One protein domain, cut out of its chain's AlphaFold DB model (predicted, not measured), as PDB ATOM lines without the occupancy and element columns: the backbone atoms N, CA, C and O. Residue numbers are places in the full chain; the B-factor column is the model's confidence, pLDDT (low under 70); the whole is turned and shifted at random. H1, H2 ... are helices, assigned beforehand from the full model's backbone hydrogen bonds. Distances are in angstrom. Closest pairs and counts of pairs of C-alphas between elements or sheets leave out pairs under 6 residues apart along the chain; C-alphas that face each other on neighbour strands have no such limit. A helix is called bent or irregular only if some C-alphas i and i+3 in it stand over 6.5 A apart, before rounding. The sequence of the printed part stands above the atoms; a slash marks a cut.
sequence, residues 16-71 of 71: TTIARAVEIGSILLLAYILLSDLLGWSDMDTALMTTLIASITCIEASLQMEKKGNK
ATOM      1  N   THR A  16     -36.951 -16.902 -16.093       67.75
ATOM      2  CA  THR A  16     -37.550 -18.159 -15.630       67.75
ATOM      3  C   THR A  16     -37.542 -19.272 -16.680       67.75
ATOM      4  O   THR A  16     -37.438 -20.434 -16.320       67.75
ATOM      5  N   THR A  17     -37.619 -18.955 -17.972       75.94
ATOM      6  CA  THR A  17     -37.622 -19.941 -19.068       75.94
ATOM      7  C   THR A  17     -36.256 -20.602 -19.216       75.94
ATOM      8  O   THR A  17     -36.174 -21.812 -19.396       75.94
ATOM      9  N   ILE A  18     -35.180 -19.820 -19.087       77.62
ATOM     10  CA  ILE A  18     -33.810 -20.345 -19.107       77.62
ATOM     11  C   ILE A  18     -33.564 -21.169 -17.845       77.62
ATOM     12  O   ILE A  18     -33.065 -22.283 -17.948       77.62
ATOM     13  N   ALA A  19     -33.989 -20.677 -16.676       77.00
ATOM     14  CA  ALA A  19     -33.886 -21.433 -15.428       77.00
ATOM     15  C   ALA A  19     -34.603 -22.791 -15.521       77.00
ATOM     16  O   ALA A  19     -34.012 -23.817 -15.209       77.00
ATOM     17  N   ARG A  20     -35.826 -22.819 -16.065       79.88
ATOM     18  CA  ARG A  20     -36.594 -24.054 -16.305       79.88
ATOM     19  C   ARG A  20     -35.898 -24.989 -17.294       79.88
ATOM     20  O   ARG A  20     -35.899 -26.198 -17.096       79.88
ATOM     21  N   ALA A  21     -35.298 -24.452 -18.357       83.06
ATOM     22  CA  ALA A  21     -34.546 -25.252 -19.321       83.06
ATOM     23  C   ALA A  21     -33.291 -25.877 -18.688       83.06
ATOM     24  O   ALA A  21     -32.994 -27.042 -18.942       83.06
ATOM     25  N   VAL A  22     -32.592 -25.131 -17.828       82.88
ATOM     26  CA  VAL A  22     -31.433 -25.618 -17.068       82.88
ATOM     27  C   VAL A  22     -31.850 -26.677 -16.047       82.88
ATOM     28  O   VAL A  22     -31.176 -27.695 -15.939       82.88
ATOM     29  N   GLU A  23     -32.973 -26.497 -15.348       84.81
ATOM     30  CA  GLU A  23     -33.520 -27.504 -14.427       84.81
ATOM     31  C   GLU A  23     -33.829 -28.821 -15.153       84.81
ATOM     32  O   GLU A  23     -33.387 -29.884 -14.721       84.81
ATOM     33  N   ILE A  24     -34.529 -28.753 -16.290       89.25
ATOM     34  CA  ILE A  24     -34.869 -29.937 -17.095       89.25
ATOM     35  C   ILE A  24     -33.602 -30.604 -17.645       89.25
ATOM     36  O   ILE A  24     -33.469 -31.826 -17.570       89.25
ATOM     37  N   GLY A  25     -32.657 -29.813 -18.160       88.56
ATOM     38  CA  GLY A  25     -31.377 -30.320 -18.655       88.56
ATOM     39  C   GLY A  25     -30.548 -30.988 -17.557       88.56
ATOM     40  O   GLY A  25     -29.965 -32.045 -17.787       88.56
ATOM     41  N   SER A  26     -30.554 -30.420 -16.350       84.25
ATOM     42  CA  SER A  26     -29.855 -30.963 -15.184       84.25
ATOM     43  C   SER A  26     -30.434 -32.311 -14.749       84.25
ATOM     44  O   SER A  26     -29.685 -33.263 -14.552       84.25
ATOM     45  N   ILE A  27     -31.766 -32.437 -14.681       90.56
ATOM     46  CA  ILE A  27     -32.435 -33.705 -14.339       90.56
ATOM     47  C   ILE A  27     -32.133 -34.781 -15.386       90.56
ATOM     48  O   ILE A  27     -31.839 -35.922 -15.031       90.56
ATOM     49  N   LEU A  28     -32.179 -34.424 -16.673       88.38
ATOM     50  CA  LEU A  28     -31.890 -35.355 -17.762       88.38
ATOM     51  C   LEU A  28     -30.435 -35.846 -17.714       88.38
ATOM     52  O   LEU A  28     -30.181 -37.036 -17.893       88.38
ATOM     53  N   LEU A  29     -29.495 -34.947 -17.414       84.12
ATOM     54  CA  LEU A  29     -28.084 -35.280 -17.235       84.12
ATOM     55  C   LEU A  29     -27.870 -36.208 -16.030       84.12
ATOM     56  O   LEU A  29     -27.160 -37.202 -16.141       84.12
ATOM     57  N   LEU A  30     -28.521 -35.926 -14.900       87.12
ATOM     58  CA  LEU A  30     -28.458 -36.764 -13.697       87.12
ATOM     59  C   LEU A  30     -29.012 -38.170 -13.952       87.12
ATOM     60  O   LEU A  30     -28.393 -39.155 -13.558       87.12
ATOM     61  N   ALA A  31     -30.144 -38.270 -14.652       88.50
ATOM     62  CA  ALA A  31     -30.724 -39.550 -15.042       88.50
ATOM     63  C   ALA A  31     -29.790 -40.337 -15.974       88.50
ATOM     64  O   ALA A  31     -29.628 -41.541 -15.797       88.50
ATOM     65  N   TYR A  32     -29.142 -39.661 -16.928       82.06
ATOM     66  CA  TYR A  32     -28.164 -40.277 -17.823       82.06
ATOM     67  C   TYR A  32     -26.949 -40.826 -17.064       82.06
ATOM     68  O   TYR A  32     -26.533 -41.955 -17.322       82.06
ATOM     69  N   ILE A  33     -26.416 -40.068 -16.101       82.19
ATOM     70  CA  ILE A  33     -25.281 -40.490 -15.269       82.19
ATOM     71  C   ILE A  33     -25.653 -41.729 -14.449       82.19
ATOM     72  O   ILE A  33     -24.948 -42.731 -14.510       82.19
ATOM     73  N   LEU A  34     -26.787 -41.693 -13.745       83.44
ATOM     74  CA  LEU A  34     -27.251 -42.812 -12.918       83.44
ATOM     75  C   LEU A  34     -27.556 -44.065 -13.744       83.44
ATOM     76  O   LEU A  34     -27.258 -45.177 -13.317       83.44
ATOM     77  N   LEU A  35     -28.147 -43.899 -14.928       83.31
ATOM     78  CA  LEU A  35     -28.439 -45.016 -15.820       83.31
ATOM     79  C   LEU A  35     -27.155 -45.615 -16.409       83.31
ATOM     80  O   LEU A  35     -27.056 -46.831 -16.530       83.31
ATOM     81  N   SER A  36     -26.169 -44.779 -16.738       73.19
ATOM     82  CA  SER A  36     -24.860 -45.229 -17.228       73.19
ATOM     83  C   SER A  36     -24.085 -45.990 -16.149       73.19
ATOM     84  O   SER A  36     -23.510 -47.034 -16.441       73.19
ATOM     85  N   ASP A  37     -24.135 -45.508 -14.904       77.75
ATOM     86  CA  ASP A  37     -23.542 -46.166 -13.733       77.75
ATOM     87  C   ASP A  37     -24.209 -47.526 -13.454       77.75
ATOM     88  O   ASP A  37     -23.531 -48.547 -13.341       77.75
ATOM     89  N   LEU A  38     -25.549 -47.577 -13.470       80.19
ATOM     90  CA  LEU A  38     -26.317 -48.812 -13.273       80.19
ATOM     91  C   LEU A  38     -26.058 -49.861 -14.362       80.19
ATOM     92  O   LEU A  38     -25.992 -51.056 -14.071       80.19
ATOM     93  N   LEU A  39     -25.946 -49.434 -15.620       78.25
ATOM     94  CA  LEU A  39     -25.699 -50.327 -16.754       78.25
ATOM     95  C   LEU A  39     -24.223 -50.732 -16.878       78.25
ATOM     96  O   LEU A  39     -23.886 -51.506 -17.773       78.25
ATOM     97  N   GLY A  40     -23.340 -50.220 -16.008       66.81
ATOM     98  CA  GLY A  40     -21.896 -50.422 -16.123       66.81
ATOM     99  C   GLY A  40     -21.344 -49.905 -17.453       66.81
ATOM    100  O   GLY A  40     -20.288 -50.351 -17.910       66.81
ATOM    101  N   TRP A  41     -22.072 -48.992 -18.106       65.25
ATOM    102  CA  TRP A  41     -21.661 -48.397 -19.363       65.25
ATOM    103  C   TRP A  41     -20.562 -47.384 -19.060       65.25
ATOM    104  O   TRP A  41     -20.797 -46.207 -18.793       65.25
ATOM    105  N   SER A  42     -19.324 -47.869 -19.135       57.59
ATOM    106  CA  SER A  42     -18.082 -47.094 -19.061       57.59
ATOM    107  C   SER A  42     -17.904 -46.096 -20.224       57.59
ATOM    108  O   SER A  42     -16.800 -45.624 -20.466       57.59
ATOM    109  N   ASP A  43     -18.960 -45.742 -20.960       58.97
ATOM    110  CA  ASP A  43     -18.926 -44.684 -21.979       58.97
ATOM    111  C   ASP A  43     -18.963 -43.273 -21.369       58.97
ATOM    112  O   ASP A  43     -18.694 -42.282 -22.056       58.97
ATOM    113  N   MET A  44     -19.241 -43.164 -20.062       55.34
ATOM    114  CA  MET A  44     -19.112 -41.912 -19.308       55.34
ATOM    115  C   MET A  44     -17.677 -41.369 -19.361       55.34
ATOM    116  O   MET A  44     -17.483 -40.154 -19.432       55.34
ATOM    117  N   ASP A  45     -16.690 -42.265 -19.428       62.81
ATOM    118  CA  ASP A  45     -15.285 -41.914 -19.598       62.81
ATOM    119  C   ASP A  45     -15.057 -41.225 -20.950       62.81
ATOM    120  O   ASP A  45     -14.445 -40.167 -21.016       62.81
ATOM    121  N   THR A  46     -15.647 -41.721 -22.039       65.12
ATOM    122  CA  THR A  46     -15.443 -41.165 -23.385       65.12
ATOM    123  C   THR A  46     -15.970 -39.734 -23.512       65.12
ATOM    124  O   THR A  46     -15.281 -38.864 -24.051       65.12
ATOM    125  N   ALA A  47     -17.170 -39.447 -23.001       68.62
ATOM    126  CA  ALA A  47     -17.754 -38.104 -23.067       68.62
ATOM    127  C   ALA A  47     -17.009 -37.100 -22.167       68.62
ATOM    128  O   ALA A  47     -16.741 -35.962 -22.579       68.62
ATOM    129  N   LEU A  48     -16.626 -37.530 -20.960       65.88
ATOM    130  CA  LEU A  48     -15.840 -36.729 -20.024       65.88
ATOM    131  C   LEU A  48     -14.437 -36.451 -20.584       65.88
ATOM    132  O   LEU A  48     -14.011 -35.298 -20.642       65.88
ATOM    133  N   MET A  49     -13.755 -37.482 -21.087       72.31
ATOM    134  CA  MET A  49     -12.439 -37.387 -21.720       72.31
ATOM    135  C   MET A  49     -12.471 -36.488 -22.954       72.31
ATOM    136  O   MET A  49     -11.594 -35.646 -23.116       72.31
ATOM    137  N   THR A  50     -13.505 -36.584 -23.794       76.56
ATOM    138  CA  THR A  50     -13.652 -35.711 -24.972       76.56
ATOM    139  C   THR A  50     -13.825 -34.246 -24.563       76.56
ATOM    140  O   THR A  50     -13.237 -33.355 -25.176       76.56
ATOM    141  N   THR A  51     -14.580 -33.984 -23.493       78.38
ATOM    142  CA  THR A  51     -14.774 -32.631 -22.947       78.38
ATOM    143  C   THR A  51     -13.487 -32.075 -22.332       78.38
ATOM    144  O   THR A  51     -13.168 -30.895 -22.510       78.38
ATOM    145  N   LEU A  52     -12.716 -32.922 -21.645       80.94
ATOM    146  CA  LEU A  52     -11.399 -32.573 -21.114       80.94
ATOM    147  C   LEU A  52     -10.413 -32.260 -22.242       80.94
ATOM    148  O   LEU A  52      -9.773 -31.212 -22.204       80.94
ATOM    149  N   ILE A  53     -10.349 -33.101 -23.278       82.88
ATOM    150  CA  ILE A  53      -9.509 -32.881 -24.464       82.88
ATOM    151  C   ILE A  53      -9.891 -31.565 -25.148       82.88
ATOM    152  O   ILE A  53      -9.022 -30.731 -25.387       82.88
ATOM    153  N   ALA A  54     -11.183 -31.325 -25.387       83.00
ATOM    154  CA  ALA A  54     -11.657 -30.078 -25.985       83.00
ATOM    155  C   ALA A  54     -11.290 -28.845 -25.141       83.00
ATOM    156  O   ALA A  54     -10.888 -27.816 -25.686       83.00
ATOM    157  N   SER A  55     -11.375 -28.948 -23.811       83.06
ATOM    158  CA  SER A  55     -10.989 -27.863 -22.902       83.06
ATOM    159  C   SER A  55      -9.485 -27.593 -22.941       83.06
ATOM    160  O   SER A  55      -9.080 -26.436 -23.033       83.06
ATOM    161  N   ILE A  56      -8.659 -28.644 -22.937       85.56
ATOM    162  CA  ILE A  56      -7.199 -28.529 -23.056       85.56
ATOM    163  C   ILE A  56      -6.835 -27.880 -24.394       85.56
ATOM    164  O   ILE A  56      -6.075 -26.917 -24.409       85.56
ATOM    165  N   THR A  57      -7.438 -28.317 -25.503       85.06
ATOM    166  CA  THR A  57      -7.191 -27.736 -26.831       85.06
ATOM    167  C   THR A  57      -7.617 -26.269 -26.912       85.06
ATOM    168  O   THR A  57      -6.901 -25.457 -27.495       85.06
ATOM    169  N   CYS A  58      -8.745 -25.887 -26.308       82.06
ATOM    170  CA  CYS A  58      -9.155 -24.483 -26.223       82.06
ATOM    171  C   CYS A  58      -8.161 -23.637 -25.416       82.06
ATOM    172  O   CYS A  58      -7.823 -22.529 -25.834       82.06
ATOM    173  N   ILE A  59      -7.664 -24.155 -24.290       85.56
ATOM    174  CA  ILE A  59      -6.651 -23.474 -23.474       85.56
ATOM    175  C   ILE A  59      -5.343 -23.341 -24.260       85.56
ATOM    176  O   ILE A  59      -4.783 -22.249 -24.326       85.56
ATOM    177  N   GLU A  60      -4.881 -24.408 -24.910       83.00
ATOM    178  CA  GLU A  60      -3.677 -24.385 -25.743       83.00
ATOM    179  C   GLU A  60      -3.804 -23.406 -26.912       83.00
ATOM    180  O   GLU A  60      -2.878 -22.638 -27.170       83.00
ATOM    181  N   ALA A  61      -4.949 -23.379 -27.596       77.25
ATOM    182  CA  ALA A  61      -5.216 -22.422 -28.663       77.25
ATOM    183  C   ALA A  61      -5.200 -20.978 -28.139       77.25
ATOM    184  O   ALA A  61      -4.560 -20.114 -28.740       77.25
ATOM    185  N   SER A  62      -5.833 -20.721 -26.992       78.69
ATOM    186  CA  SER A  62      -5.838 -19.402 -26.354       78.69
ATOM    187  C   SER A  62      -4.424 -18.956 -25.959       78.69
ATOM    188  O   SER A  62      -4.041 -17.812 -26.196       78.69
ATOM    189  N   LEU A  63      -3.609 -19.874 -25.436       74.81
ATOM    190  CA  LEU A  63      -2.229 -19.616 -25.019       74.81
ATOM    191  C   LEU A  63      -1.290 -19.413 -26.225       74.81
ATOM    192  O   LEU A  63      -0.367 -18.598 -26.183       74.81
ATOM    193  N   GLN A  64      -1.547 -20.093 -27.347       71.50
ATOM    194  CA  GLN A  64      -0.852 -19.834 -28.611       71.50
ATOM    195  C   GLN A  64      -1.245 -18.495 -29.251       71.50
ATOM    196  O   GLN A  64      -0.400 -17.851 -29.878       71.50
ATOM    197  N   MET A  65      -2.496 -18.051 -29.093       65.06
ATOM    198  CA  MET A  65      -2.918 -16.713 -29.522       65.06
ATOM    199  C   MET A  65      -2.292 -15.619 -28.650       65.06
ATOM    200  O   MET A  65      -1.815 -14.624 -29.196       65.06
ATOM    201  N   GLU A  66      -2.184 -15.832 -27.337       63.50
ATOM    202  CA  GLU A  66      -1.485 -14.921 -26.418       63.50
ATOM    203  C   GLU A  66       0.004 -14.778 -26.783       63.50
ATOM    204  O   GLU A  66       0.525 -13.668 -26.890       63.50
ATOM    205  N   LYS A  67       0.679 -15.887 -27.118       59.50
ATOM    206  CA  LYS A  67       2.071 -15.865 -27.605       59.50
ATOM    207  C   LYS A  67       2.258 -15.166 -28.957       59.50
ATOM    208  O   LYS A  67       3.351 -14.673 -29.223       59.50
ATOM    209  N   LYS A  68       1.237 -15.115 -29.819       59.09
ATOM    210  CA  LYS A  68       1.283 -14.374 -31.098       59.09
ATOM    211  C   LYS A  68       0.985 -12.880 -30.946       59.09
ATOM    212  O   LYS A  68       1.407 -12.118 -31.810       59.09
ATOM    213  N   GLY A  69       0.275 -12.479 -29.889       53.62
ATOM    214  CA  GLY A  69      -0.060 -11.082 -29.586       53.62
ATOM    215  C   GLY A  69       1.040 -10.296 -28.865       53.62
ATOM    216  O   GLY A  69       0.971  -9.075 -28.831       53.62
ATOM    217  N   ASN A  70       2.066 -10.965 -28.329       50.84
ATOM    218  CA  ASN A  70       3.232 -10.319 -27.714       50.84
ATOM    219  C   ASN A  70       4.347 -10.035 -28.745       50.84
ATOM    220  O   ASN A  70       5.479 -10.504 -28.598       50.84
ATOM    221  N   LYS A  71       3.994  -9.334 -29.828       46.75
ATOM    222  CA  LYS A  71       4.926  -8.751 -30.804       46.75
ATOM    223  C   LYS A  71       4.815  -7.238 -30.786       46.75
ATOM    224  O   LYS A  71       3.663  -6.753 -30.782       46.75
TER     225      LYS A  71
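This is residues 16 to 71 of the 71 residues of an uncharacterized protein of Streptococcus suis (UniProt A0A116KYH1). Two long, straight helices, H1 and H2, meet near the end of H1 and the beginning of H2 and open from that corner as a wide V. Away from the corner both arms stand free, residues 16 to 31 in one and residues 45 to 71 in the other. The printed part has 56 residues with two named helices, H1 then H2 along the chain, and no named strand; the class is all helix. The whole is extended, with a radius of gyration of the C-alphas of 17.4 A, and only just flat, with spans of 52 by 35 by 6 A.

H1 takes residues 16 to 38 and is 32.7 A long from first to last C-alpha, from C-alpha 16 at (-37.550, -18.159, -15.630) to C-alpha 38 at (-26.317, -48.812, -13.273). H2, the longest helix, takes residues 43 to 69 and is 39.3 A long, ending with C-alpha 69 at (-0.060, -11.082, -29.586). Neither helix is bent.

H1 and H2 only just touch, with 3 pairs of C-alphas within 8 A. The closest C-alphas of the two are those of Ser 36 and Met 44, 7.0 A apart. H1 touches with residues 33 to 36 alone, and H2 with residues 43 to 44 alone. Their lines stand at a steep tilt of 55 degrees, and they run opposite ways. Their centres are 24.3 A apart. In H1 and H2 every O i to N i+4 pair is within hydrogen-bond range.

The C-alphas farthest apart are those of Leu 38 and Lys 71, at 53.7 A. The first and last printed C-alphas, of Thr 16 and Lys 71, are 46.1 A apart. The printed part has no cut and ends at the chain's last residue, 71. The link from H1 to H2, of 4 residues, is tight. The mean pLDDT of the printed part is 75.3, and it is under 70 at residue 16, residues 40 to 48 and residues 65 to 71.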